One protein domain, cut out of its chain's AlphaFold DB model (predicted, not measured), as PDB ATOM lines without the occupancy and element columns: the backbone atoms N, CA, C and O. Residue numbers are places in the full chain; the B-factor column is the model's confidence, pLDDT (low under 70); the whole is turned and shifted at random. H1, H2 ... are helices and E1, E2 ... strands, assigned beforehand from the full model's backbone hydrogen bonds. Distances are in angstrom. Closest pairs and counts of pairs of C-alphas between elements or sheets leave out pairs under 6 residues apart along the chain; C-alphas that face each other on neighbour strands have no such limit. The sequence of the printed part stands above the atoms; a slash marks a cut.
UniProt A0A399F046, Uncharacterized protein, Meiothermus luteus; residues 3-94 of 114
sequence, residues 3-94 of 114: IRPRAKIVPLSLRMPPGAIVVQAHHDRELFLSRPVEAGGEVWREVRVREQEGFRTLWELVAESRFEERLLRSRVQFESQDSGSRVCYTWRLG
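Overview. This is residues 3 to 94 of the 114 residues of an uncharacterized protein of Meiothermus luteus (UniProt A0A399F046). Two antiparallel sheets stand partly face to face as a sandwich, with one short helix, H1, set between them at one end. One sheet runs E2, E3, E9, E8; the other is branched and strongly twisted, with E4, E5 and E7 beside the long strand E6, and E1 beside E7. The 92 printed residues hold nine named strands and one named helix, in the order E1 to E7, H1, E8, E9, and the class is mostly strand. The whole is compact, with a radius of gyration of the C-alphas of 12.9 A, and spans 38 by 29 by 20 A.

Arrangement. E1, residues 3 to 5, is the antiparallel neighbour of E7, residues 54 to 62, with N 4 and O 60 2.9 A apart, within hydrogen-bond range. E2, residues 12 to 15, and E3, residues 20 to 27, form a hairpin, with N 13 and O 24 at 2.8 A. E4, residues 31 to 33, and E5, residues 37 to 39, lie on one side of E6, residues 42 to 51, and E7 lies on the other side. Between the neighbour strands E4 and E6, N 32 and O 48 are within hydrogen-bond range at 2.8 A, and between the neighbour strands E5 and E6, N 37 and O 44 are within hydrogen-bond range at 2.8 A. E5, E6 and E7 form a meander, each strand the antiparallel neighbour of the one before; N 45 and O 61 of E6 and E7 are 3.0 A apart. E7 bends by 65 degrees at residue 58. H1, residues 66 to 73, is on this branched sheet at a height over the sheet of 8.6 A, over E6 and only just slantwise to the strands, at 30.4 degrees to E6 on the local plane; the closest C-alphas of H1 and E6 are those of Glu 69 and Val 43, 5.8 A apart. Every O i to N i+4 pair of H1 is within hydrogen-bond range. H1 only grazes the other sheet, with its residues 67 to 73. E8, residues 76 to 82, and E9, residues 87 to 94, form a hairpin, with N 79 and O 90 at 2.9 A, and E9 is also the antiparallel neighbour of E3, with N 23 and O 91 at 2.8 A. In the sandwich, two sheets face to face, the facing parts are 10.8 A centre to centre and the strands of the two sheets stand at 26 degrees.

Along the chain. E1 begins at C-alpha 3, (84.432, 102.156, 84.053). E6 is 26.4 A from first to last C-alpha and begins at C-alpha 42, (84.147, 89.848, 88.420). E3 and E9 are each 22.8 A, E7 is 22.0 A, E8 is 19.7 A and H1 is 10.6 A. E9 ends at C-alpha 94, (77.520, 101.858, 100.346).

Size, cuts and confidence. The two C-alphas farthest apart, those of Gly 40 and Gly 84, are 41.2 A apart. The printed part has no cut and no long link; the link from E1 to E2 is short and the others are tight. The mean pLDDT of the printed part is 92.7, and residue 8 is under 70.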
ATOM      1  N   ILE A   3      85.646 101.753  84.772       92.75
ATOM      2  CA  ILE A   3      84.432 102.156  84.053       92.75
ATOM      3  C   ILE A   3      84.579 101.726  82.591       92.75
ATOM      4  O   ILE A   3      85.432 102.255  81.878       92.75
ATOM      5  N   ARG A   4      83.742 100.793  82.122       93.75
ATOM      6  CA  ARG A   4      83.760 100.328  80.725       93.75
ATOM      7  C   ARG A   4      82.601 100.972  79.940       93.75
ATOM      8  O   ARG A   4      81.442 100.680  80.237       93.75
ATOM      9  N   PRO A   5      82.859 101.849  78.949       92.31
ATOM     10  CA  PRO A   5      81.807 102.361  78.071       92.31
ATOM     11  C   PRO A   5      81.269 101.257  77.164       92.31
ATOM     12  O   PRO A   5      82.036 100.584  76.475       92.31
ATOM     13  N   ARG A   6      79.945 101.138  77.093       91.94
ATOM     14  CA  ARG A   6      79.238 100.326  76.091       91.94
ATOM     15  C   ARG A   6      78.602 101.187  75.005       91.94
ATOM     16  O   ARG A   6      78.594 100.791  73.846       91.94
ATOM     17  N   ALA A   7      78.183 102.405  75.350       83.31
ATOM     18  CA  ALA A   7      77.727 103.411  74.397       83.31
ATOM     19  C   ALA A   7      78.138 104.819  74.871       83.31
ATOM     20  O   ALA A   7      77.743 105.265  75.945       83.31
ATOM     21  N   LYS A   8      78.934 105.546  74.073       65.56
ATOM     22  CA  LYS A   8      79.501 106.869  74.430       65.56
ATOM     23  C   LYS A   8      78.504 108.029  74.263       65.56
ATOM     24  O   LYS A   8      78.821 109.033  73.637       65.56
ATOM     25  N   ILE A   9      77.284 107.875  74.766       71.44
ATOM     26  CA  ILE A   9      76.182 108.810  74.468       71.44
ATOM     27  C   ILE A   9      75.910 109.753  75.654       71.44
ATOM     28  O   ILE A   9      75.291 110.801  75.489       71.44
ATOM     29  N   VAL A  10      76.413 109.424  76.852       80.25
ATOM     30  CA  VAL A  10      75.995 110.075  78.102       80.25
ATOM     31  C   VAL A  10      77.196 110.393  78.993       80.25
ATOM     32  O   VAL A  10      77.952 109.470  79.306       80.25
ATOM     33  N   PRO A  11      77.371 111.653  79.443       85.12
ATOM     34  CA  PRO A  11      78.349 111.990  80.469       85.12
ATOM     35  C   PRO A  11      78.052 111.236  81.768       85.12
ATOM     36  O   PRO A  11      76.955 111.343  82.320       85.12
ATOM     37  N   LEU A  12      79.044 110.490  82.250       92.44
ATOM     38  CA  LEU A  12      79.014 109.784  83.525       92.44
ATOM     39  C   LEU A  12      80.056 110.409  84.454       92.44
ATOM     40  O   LEU A  12      81.226 110.526  84.092       92.44
ATOM     41  N   SER A  13      79.633 110.779  85.654       93.69
ATOM     42  CA  SER A  13      80.502 111.211  86.741       93.69
ATOM     43  C   SER A  13      80.542 110.132  87.815       93.69
ATOM     44  O   SER A  13      79.513 109.581  88.210       93.69
ATOM     45  N   LEU A  14      81.746 109.828  88.289       93.81
ATOM     46  CA  LEU A  14      81.985 108.838  89.325       93.81
ATOM     47  C   LEU A  14      82.817 109.462  90.442       93.81
ATOM     48  O   LEU A  14      83.905 109.981  90.203       93.81
ATOM     49  N   ARG A  15      82.325 109.373  91.678       93.69
ATOM     50  CA  ARG A  15      83.042 109.809  92.881       93.69
ATOM     51  C   ARG A  15      83.110 108.666  93.885       93.69
ATOM     52  O   ARG A  15      82.151 107.916  94.028       93.69
ATOM     53  N   MET A  16      84.219 108.556  94.610       92.00
ATOM     54  CA  MET A  16      84.430 107.501  95.611       92.00
ATOM     55  C   MET A  16      84.755 108.097  96.987       92.00
ATOM     56  O   MET A  16      85.910 108.070  97.415       92.00
ATOM     57  N   PRO A  17      83.775 108.700  97.683       90.81
ATOM     58  CA  PRO A  17      83.972 109.090  99.076       90.81
ATOM     59  C   PRO A  17      84.279 107.861  99.960       90.81
ATOM     60  O   PRO A  17      83.926 106.735  99.604       90.81
ATOM     61  N   PRO A  18      84.900 108.032 101.142       88.25
ATOM     62  CA  PRO A  18      85.236 106.909 102.013       88.25
ATOM     63  C   PRO A  18      84.024 106.018 102.332       88.25
ATOM     64  O   PRO A  18      83.066 106.458 102.966       88.25
ATOM     65  N   GLY A  19      84.089 104.753 101.909       90.50
ATOM     66  CA  GLY A  19      83.038 103.755 102.148       90.50
ATOM     67  C   GLY A  19      81.856 103.791 101.176       90.50
ATOM     68  O   GLY A  19      80.911 103.031 101.374       90.50
ATOM     69  N   ALA A  20      81.886 104.622 100.130       93.44
ATOM     70  CA  ALA A  20      80.802 104.677  99.156       93.44
ATOM     71  C   ALA A  20      81.279 104.986  97.728       93.44
ATOM     72  O   ALA A  20      82.342 105.560  97.504       93.44
ATOM     73  N   ILE A  21      80.444 104.633  96.756       94.56
ATOM     74  CA  ILE A  21      80.549 105.061  95.362       94.56
ATOM     75  C   ILE A  21      79.320 105.913  95.061       94.56
ATOM     76  O   ILE A  21      78.199 105.524  95.378       94.56
ATOM     77  N   VAL A  22      79.531 107.064  94.435       96.19
ATOM     78  CA  VAL A  22      78.473 107.932  93.917       96.19
ATOM     79  C   VAL A  22      78.602 107.976  92.403       96.19
ATOM     80  O   VAL A  22      79.623 108.414  91.871       96.19
ATOM     81  N   VAL A  23      77.560 107.516  91.727       96.44
ATOM     82  CA  VAL A  23      77.431 107.467  90.273       96.44
ATOM     83  C   VAL A  23      76.412 108.519  89.875       96.44
ATOM     84  O   VAL A  23      75.300 108.512  90.396       96.44
ATOM     85  N   GLN A  24      76.774 109.411  88.962       96.19
ATOM     86  CA  GLN A  24      75.886 110.460  88.478       96.19
ATOM     87  C   GLN A  24      75.877 110.491  86.950       96.19
ATOM     88  O   GLN A  24      76.933 110.442  86.319       96.19
ATOM     89  N   ALA A  25      74.693 110.585  86.351       94.50
ATOM     90  CA  ALA A  25      74.517 110.677  84.906       94.50
ATOM     91  C   ALA A  25      73.374 111.634  84.556       94.50
ATOM     92  O   ALA A  25      72.373 111.693  85.264       94.50
ATOM     93  N   HIS A  26      73.515 112.369  83.451       92.94
ATOM     94  CA  HIS A  26      72.486 113.294  82.965       92.94
ATOM     95  C   HIS A  26      71.893 112.789  81.660       92.94
ATOM     96  O   HIS A  26      72.627 112.626  80.683       92.94
ATOM     97  N   HIS A  27      70.579 112.597  81.616       92.31
ATOM     98  CA  HIS A  27      69.922 112.008  80.456       92.31
ATOM     99  C   HIS A  27      68.495 112.532  80.269       92.31
ATOM    100  O   HIS A  27      67.861 112.971  81.223       92.31
ATOM    101  N   ASP A  28      68.016 112.534  79.030       90.94
ATOM    102  CA  ASP A  28      66.643 112.911  78.654       90.94
ATOM    103  C   ASP A  28      65.646 111.756  78.846       90.94
ATOM    104  O   ASP A  28      64.455 111.968  79.046       90.94
ATOM    105  N   ARG A  29      66.149 110.523  78.807       91.31
ATOM    106  CA  ARG A  29      65.408 109.295  79.117       91.31
ATOM    107  C   ARG A  29      65.774 108.736  80.481       91.31
ATOM    108  O   ARG A  29      66.895 108.923  80.950       91.31
ATOM    109  N   GLU A  30      64.867 107.933  81.019       92.00
ATOM    110  CA  GLU A  30      65.053 107.245  82.287       92.00
ATOM    111  C   GLU A  30      66.255 106.296  82.283       92.00
ATOM    112  O   GLU A  30      66.400 105.425  81.411       92.00
ATOM    113  N   LEU A  31      67.115 106.483  83.285       94.56
ATOM    114  CA  LEU A  31      68.274 105.646  83.532       94.56
ATOM    115  C   LEU A  31      68.074 104.764  84.760       94.56
ATOM    116  O   LEU A  31      67.423 105.137  85.731       94.56
ATOM    117  N   PHE A  32      68.733 103.615  84.730       95.31
ATOM    118  CA  PHE A  32      68.655 102.588  85.755       95.31
ATOM    119  C   PHE A  32      70.051 102.097  86.096       95.31
ATOM    120  O   PHE A  32      70.875 101.882  85.207       95.31
ATOM    121  N   LEU A  33      70.292 101.846  87.379       96.75
ATOM    122  CA  LEU A  33      71.453 101.090  87.824       96.75
ATOM    123  C   LEU A  33      71.024  99.648  88.090       96.75
ATOM    124  O   LEU A  33      70.132  99.399  88.902       96.75
ATOM    125  N   SER A  34      71.652  98.691  87.414       96.94
ATOM    126  CA  SER A  34      71.322  97.277  87.576       96.94
ATOM    127  C   SER A  34      71.597  96.780  89.000       96.94
ATOM    128  O   SER A  34      72.395  97.353  89.751       96.94
ATOM    129  N   ARG A  35      70.996  95.638  89.347       96.38
ATOM    130  CA  ARG A  35      71.491  94.769  90.427       96.38
ATOM    131  C   ARG A  35      72.952  94.355  90.149       96.38
ATOM    132  O   ARG A  35      73.373  94.429  88.989       96.38
ATOM    133  N   PRO A  36      73.727  93.968  91.178       96.94
ATOM    134  CA  PRO A  36      75.079  93.472  90.960       96.94
ATOM    135  C   PRO A  36      75.026  92.213  90.095       96.94
ATOM    136  O   PRO A  36      74.178  91.345  90.302       96.94
ATOM    137  N   VAL A  37      75.917  92.152  89.114       97.00
ATOM    138  CA  VAL A  37      76.138  90.989  88.262       97.00
ATOM    139  C   VAL A  37      77.449  90.351  88.695       97.00
ATOM    140  O   VAL A  37      78.446  91.051  88.878       97.00
ATOM    141  N   GLU A  38      77.431  89.036  88.893       96.44
ATOM    142  CA  GLU A  38      78.586  88.262  89.346       96.44
ATOM    143  C   GLU A  38      78.842  87.124  88.361       96.44
ATOM    144  O   GLU A  38      78.038  86.197  88.248       96.44
ATOM    145  N   ALA A  39      79.950  87.196  87.627       94.19
ATOM    146  CA  ALA A  39      80.370  86.131  86.724       94.19
ATOM    147  C   ALA A  39      81.882  86.171  86.500       94.19
ATOM    148  O   ALA A  39      82.494  87.235  86.510       94.19
ATOM    149  N   GLY A  40      82.495  85.003  86.287       89.50
ATOM    150  CA  GLY A  40      83.920  84.919  85.943       89.50
ATOM    151  C   GLY A  40      84.870  85.513  86.992       89.50
ATOM    152  O   GLY A  40      85.979  85.898  86.647       89.50
ATOM    153  N   GLY A  41      84.439  85.614  88.255       89.62
ATOM    154  CA  GLY A  41      85.211  86.255  89.325       89.62
ATOM    155  C   GLY A  41      85.154  87.787  89.330       89.62
ATOM    156  O   GLY A  41      85.764  88.397  90.203       89.62
ATOM    157  N   GLU A  42      84.412  88.411  88.413       94.19
ATOM    158  CA  GLU A  42      84.147  89.848  88.420       94.19
ATOM    159  C   GLU A  42      82.785  90.144  89.066       94.19
ATOM    160  O   GLU A  42      81.821  89.387  88.923       94.19
ATOM    161  N   VAL A  43      82.705  91.290  89.745       96.81
ATOM    162  CA  VAL A  43      81.445  91.901  90.179       96.81
ATOM    163  C   VAL A  43      81.312  93.226  89.455       96.81
ATOM    164  O   VAL A  43      82.219  94.062  89.522       96.81
ATOM    165  N   TRP A  44      80.181  93.444  88.795       97.88
ATOM    166  CA  TRP A  44      79.907  94.720  88.150       97.88
ATOM    167  C   TRP A  44      78.455  95.162  88.295       97.88
ATOM    168  O   TRP A  44      77.570  94.403  88.690       97.88
ATOM    169  N   ARG A  45      78.209  96.434  87.987       97.88
ATOM    170  CA  ARG A  45      76.870  96.984  87.766       97.88
ATOM    171  C   ARG A  45      76.817  97.740  86.462       97.88
ATOM    172  O   ARG A  45      77.829  98.227  85.974       97.88
ATOM    173  N   GLU A  46      75.618  97.881  85.934       97.12
ATOM    174  CA  GLU A  46      75.379  98.506  84.647       97.12
ATOM    175  C   GLU A  46      74.501  99.736  84.804       97.12
ATOM    176  O   GLU A  46      73.428  99.665  85.402       97.12
ATOM    177  N   VAL A  47      74.940 100.851  84.224       96.25
ATOM    178  CA  VAL A  47      74.073 102.001  83.976       96.25
ATOM    179  C   VAL A  47      73.383 101.751  82.644       96.25
ATOM    180  O   VAL A  47      74.041 101.624  81.607       96.25
ATOM    181  N   ARG A  48      72.058 101.652  82.678       96.12
ATOM    182  CA  ARG A  48      71.213 101.277  81.548       96.12
ATOM    183  C   ARG A  48      70.190 102.362  81.260       96.12
ATOM    184  O   ARG A  48      69.755 103.057  82.169       96.12
ATOM    185  N   VAL A  49      69.775 102.463  80.007       94.69
ATOM    186  CA  VAL A  49      68.630 103.279  79.587       94.69
ATOM    187  C   VAL A  49      67.477 102.362  79.194       94.69
ATOM    188  O   VAL A  49      67.707 101.321  78.570       94.69
ATOM    189  N   ARG A  50      66.243 102.726  79.566       90.12
ATOM    190  CA  ARG A  50      65.044 102.010  79.105       90.12
ATOM    191  C   ARG A  50      64.774 102.340  77.639       90.12
ATOM    192  O   ARG A  50      64.587 103.505  77.284       90.12
ATOM    193  N   GLU A  51      64.705 101.308  76.810       89.44
ATOM    194  CA  GLU A  51      64.340 101.351  75.393       89.44
ATOM    195  C   GLU A  51      63.043 100.586  75.113       89.44
ATOM    196  O   GLU A  51      62.516  99.926  76.004       89.44
ATOM    197  N   GLN A  52      62.493 100.732  73.899       86.00
ATOM    198  CA  GLN A  52      61.188 100.153  73.536       86.00
ATOM    199  C   GLN A  52      61.145  98.633  73.757       86.00
ATOM    200  O   GLN A  52      60.129  98.111  74.198       86.00
ATOM    201  N   GLU A  53      62.263  97.942  73.521       86.81
ATOM    202  CA  GLU A  53      62.373  96.480  73.612       86.81
ATOM    203  C   GLU A  53      63.141  95.998  74.857       86.81
ATOM    204  O   GLU A  53      63.476  94.822  74.969       86.81
ATOM    205  N   GLY A  54      63.444  96.885  75.815       91.00
ATOM    206  CA  GLY A  54      64.117  96.486  77.052       91.00
ATOM    207  C   GLY A  54      65.096  97.517  77.589       91.00
ATOM    208  O   GLY A  54      64.766  98.690  77.743       91.00
ATOM    209  N   PHE A  55      66.300  97.069  77.936       92.50
ATOM    210  CA  PHE A  55      67.347  97.927  78.479       92.50
ATOM    211  C   PHE A  55      68.595  97.866  77.616       92.50
ATOM    212  O   PHE A  55      69.084  96.782  77.302       92.50
ATOM    213  N   ARG A  56      69.159  99.034  77.315       93.50
ATOM    214  CA  ARG A  56      70.474  99.142  76.688       93.50
ATOM    215  C   ARG A  56      71.502  99.579  77.718       93.50
ATOM    216  O   ARG A  56      71.316 100.591  78.394       93.50
ATOM    217  N   THR A  57      72.603  98.842  77.814       95.06
ATOM    218  CA  THR A  57      73.718  99.187  78.701       95.06
ATOM    219  C   THR A  57      74.545 100.317  78.101       95.06
ATOM    220  O   THR A  57      74.994 100.246  76.958       95.06
ATOM    221  N   LEU A  58      74.748 101.370  78.887       95.00
ATOM    222  CA  LEU A  58      75.557 102.530  78.525       95.00
ATOM    223  C   LEU A  58      76.970 102.405  79.090       95.00
ATOM    224  O   LEU A  58      77.949 102.645  78.380       95.00
ATOM    225  N   TRP A  59      77.061 101.994  80.355       96.12
ATOM    226  CA  TRP A  59      78.304 101.885  81.107       96.12
ATOM    227  C   TRP A  59      78.280 100.670  82.024       96.12
ATOM    228  O   TRP A  59      77.238 100.338  82.585       96.12
ATOM    229  N   GLU A  60      79.447 100.076  82.239       96.38
ATOM    230  CA  GLU A  60      79.682  99.094  83.295       96.38
ATOM    231  C   GLU A  60      80.627  99.677  84.344       96.38
ATOM    232  O   GLU A  60      81.643 100.288  84.012       96.38
ATOM    233  N   LEU A  61      80.296  99.451  85.609       96.62
ATOM    234  CA  LEU A  61      81.116  99.743  86.777       96.62
ATOM    235  C   LEU A  61      81.666  98.418  87.284       96.62
ATOM    236  O   LEU A  61      80.910  97.634  87.852       96.62
ATOM    237  N   VAL A  62      82.947  98.159  87.056       97.00
ATOM    238  CA  VAL A  62      83.576  96.862  87.317       97.00
ATOM    239  C   VAL A  62      84.546  96.991  88.477       97.00
ATOM    240  O   VAL A  62      85.460  97.819  88.443       97.00
ATOM    241  N   ALA A  63      84.336  96.186  89.515       95.62
ATOM    242  CA  ALA A  63      85.227  96.162  90.662       95.62
ATOM    243  C   ALA A  63      86.602  95.607  90.270       95.62
ATOM    244  O   ALA A  63      86.709  94.569  89.627       95.62
ATOM    245  N   GLU A  64      87.654  96.285  90.718       94.75
ATOM    246  CA  GLU A  64      89.054  95.870  90.565       94.75
ATOM    247  C   GLU A  64      89.667  95.448  91.909       94.75
ATOM    248  O   GLU A  64      90.834  95.074  91.997       94.75
ATOM    249  N   SER A  65      88.890  95.528  92.990       94.25
ATOM    250  CA  SER A  65      89.318  95.115  94.321       94.25
ATOM    251  C   SER A  65      88.156  94.588  95.155       94.25
ATOM    252  O   SER A  65      87.008  95.002  94.992       94.25
ATOM    253  N   ARG A  66      88.474  93.772  96.168       93.56
ATOM    254  CA  ARG A  66      87.497  93.282  97.160       93.56
ATOM    255  C   ARG A  66      86.738  94.403  97.871       93.56
ATOM    256  O   ARG A  66      85.618  94.210  98.337       93.56
ATOM    257  N   PHE A  67      87.360  95.572  98.028       92.06
ATOM    258  CA  PHE A  67      86.682  96.728  98.603       92.06
ATOM    259  C   PHE A  67      85.556  97.213  97.687       92.06
ATOM    260  O   PHE A  67      84.428  97.364  98.147       92.06
ATOM    261  N   GLU A  68      85.846  97.383  96.401       94.75
ATOM    262  CA  GLU A  68      84.880  97.832  95.398       94.75
ATOM    263  C   GLU A  68      83.784  96.799  95.165       94.75
ATOM    264  O   GLU A  68      82.618  97.170  95.096       94.75
ATOM    265  N   GLU A  69      84.122  95.508  95.153       96.12
ATOM    266  CA  GLU A  69      83.133  94.434  95.063       96.12
ATOM    267  C   GLU A  69      82.072  94.543  96.166       96.12
ATOM    268  O   GLU A  69      80.875  94.432  95.900       96.12
ATOM    269  N   ARG A  70      82.491  94.793  97.417       94.69
ATOM    270  CA  ARG A  70      81.552  94.982  98.537       94.69
ATOM    271  C   ARG A  70      80.646  96.187  98.316       94.69
ATOM    272  O   ARG A  70      79.460  96.113  98.622       94.69
ATOM    273  N   LEU A  71      81.183  97.280  97.777       95.44
ATOM    274  CA  LEU A  71      80.381  98.460  97.466       95.44
ATOM    275  C   LEU A  71      79.399  98.179  96.330       95.44
ATOM    276  O   LEU A  71      78.225  98.504  96.463       95.44
ATOM    277  N   LEU A  72      79.812  97.510  95.254       96.12
ATOM    278  CA  LEU A  72      78.903  97.139  94.170       96.12
ATOM    279  C   LEU A  72      77.799  96.175  94.636       96.12
ATOM    280  O   LEU A  72      76.678  96.259  94.144       96.12
ATOM    281  N   ARG A  73      78.048  95.318  95.629       95.75
ATOM    282  CA  ARG A  73      77.014  94.446  96.223       95.75
ATOM    283  C   ARG A  73      76.024  95.170  97.142       95.75
ATOM    284  O   ARG A  73      74.949  94.644  97.407       95.75
ATOM    285  N   SER A  74      76.365  96.361  97.622       94.00
ATOM    286  CA  SER A  74      75.548  97.098  98.593       94.00
ATOM    287  C   SER A  74      74.169  97.516  98.057       94.00
ATOM    288  O   SER A  74      73.940  97.612  96.845       94.00
ATOM    289  N   ARG A  75      73.238  97.804  98.976       91.75
ATOM    290  CA  ARG A  75      71.965  98.451  98.633       91.75
ATOM    291  C   ARG A  75      72.237  99.820  98.004       91.75
ATOM    292  O   ARG A  75      73.151 100.535  98.408       91.75
ATOM    293  N   VAL A  76      71.421 100.168  97.013       94.50
ATOM    294  CA  VAL A  76      71.502 101.449  96.310       94.50
ATOM    295  C   VAL A  76      70.559 102.448  96.960       94.50
ATOM    296  O   VAL A  76      69.385 102.142  97.160       94.50
ATOM    297  N   GLN A  77      71.065 103.643  97.241       95.31
ATOM    298  CA  GLN A  77      70.248 104.837  97.440       95.31
ATOM    299  C   GLN A  77      70.162 105.580  96.108       95.31
ATOM    300  O   GLN A  77      71.157 105.669  95.384       95.31
ATOM    301  N   PHE A  78      68.978 106.072  95.768       94.75
ATOM    302  CA  PHE A  78      68.710 106.680  94.473       94.75
ATOM    303  C   PHE A  78      67.994 108.013  94.644       94.75
ATOM    304  O   PHE A  78      67.036 108.113  95.405       94.75
ATOM    305  N   GLU A  79      68.458 109.006  93.896       95.38
ATOM    306  CA  GLU A  79      67.861 110.330  93.800       95.38
ATOM    307  C   GLU A  79      67.868 110.773  92.334       95.38
ATOM    308  O   GLU A  79      68.823 110.510  91.593       95.38
ATOM    309  N   SER A  80      66.824 111.485  91.915       94.25
ATOM    310  CA  SER A  80      66.765 112.131  90.606       94.25
ATOM    311  C   SER A  80      66.328 113.581  90.734       94.25
ATOM    312  O   SER A  80      65.378 113.877  91.457       94.25
ATOM    313  N   GLN A  81      66.984 114.474  89.996       94.25
ATOM    314  CA  GLN A  81      66.639 115.890  89.940       94.25
ATOM    315  C   GLN A  81      66.399 116.312  88.492       94.25
ATOM    316  O   GLN A  81      67.293 116.205  87.652       94.25
ATOM    317  N   ASP A  82      65.197 116.804  88.202       89.94
ATOM    318  CA  ASP A  82      64.880 117.385  86.901       89.94
ATOM    319  C   ASP A  82      65.544 118.767  86.770       89.94
ATOM    320  O   ASP A  82      65.377 119.635  87.629       89.94
ATOM    321  N   SER A  83      66.337 118.955  85.713       80.56
ATOM    322  CA  SER A  83      67.012 120.219  85.387       80.56
ATOM    323  C   SER A  83      66.434 120.892  84.130       80.56
ATOM    324  O   SER A  83      67.089 121.719  83.492       80.56
ATOM    325  N   GLY A  84      65.208 120.531  83.745       82.19
ATOM    326  CA  GLY A  84      64.435 121.096  82.640       82.19
ATOM    327  C   GLY A  84      64.744 120.455  81.289       82.19
ATOM    328  O   GLY A  84      63.848 119.961  80.618       82.19
ATOM    329  N   SER A  85      66.013 120.451  80.869       81.31
ATOM    330  CA  SER A  85      66.414 119.843  79.582       81.31
ATOM    331  C   SER A  85      66.834 118.376  79.698       81.31
ATOM    332  O   SER A  85      66.813 117.645  78.710       81.31
ATOM    333  N   ARG A  86      67.256 117.955  80.895       89.44
ATOM    334  CA  ARG A  86      67.680 116.591  81.238       89.44
ATOM    335  C   ARG A  86      67.412 116.332  82.713       89.44
ATOM    336  O   ARG A  86      67.414 117.261  83.522       89.44
ATOM    337  N   VAL A  87      67.296 115.065  83.075       92.69
ATOM    338  CA  VAL A  87      67.240 114.618  84.465       92.69
ATOM    339  C   VAL A  87      68.638 114.186  84.905       92.69
ATOM    340  O   VAL A  87      69.358 113.499  84.176       92.69
ATOM    341  N   CYS A  88      69.041 114.623  86.094       94.62
ATOM    342  CA  CYS A  88      70.243 114.167  86.777       94.62
ATOM    343  C   CYS A  88      69.890 112.957  87.647       94.62
ATOM    344  O   CYS A  88      69.154 113.095  88.621       94.62
ATOM    345  N   TYR A  89      70.420 111.787  87.303       95.62
ATOM    346  CA  TYR A  89      70.259 110.542  88.051       95.62
ATOM    347  C   TYR A  89      71.483 110.327  88.933       95.62
ATOM    348  O   TYR A  89      72.606 110.302  88.427       95.62
ATOM    349  N   THR A  90      71.272 110.162  90.237       96.88
ATOM    350  CA  THR A  90      72.335 109.915  91.213       96.88
ATOM    351  C   THR A  90      72.069 108.609  91.949       96.88
ATOM    352  O   THR A  90      71.064 108.460  92.638       96.88
ATOM    353  N   TRP A  91      73.003 107.666  91.841       97.31
ATOM    354  CA  TRP A  91      73.009 106.442  92.635       97.31
ATOM    355  C   TRP A  91      74.167 106.459  93.608       97.31
ATOM    356  O   TRP A  91      75.305 106.779  93.253       97.31
ATOM    357  N   ARG A  92      73.889 106.031  94.828       96.19
ATOM    358  CA  ARG A  92      74.887 105.841  95.863       96.19
ATOM    359  C   ARG A  92      74.905 104.388  96.307       96.19
ATOM    360  O   ARG A  92      73.877 103.818  96.657       96.19
ATOM    361  N   LEU A  93      76.098 103.813  96.292       95.69
ATOM    362  CA  LEU A  93      76.407 102.459  96.732       95.69
ATOM    363  C   LEU A  93      77.263 102.549  97.993       95.69
ATOM    364  O   LEU A  93      78.279 103.246  98.001       95.69
ATOM    365  N   GLY A  94      76.877 101.830  99.039       91.69
ATOM    366  CA  GLY A  94      77.520 101.858 100.346       91.69
ATOM    367  C   GLY A  94      77.122 103.077 101.174       91.69
ATOM    368  O   GLY A  94      76.412 103.978 100.722       91.69
TER     369      GLY A  94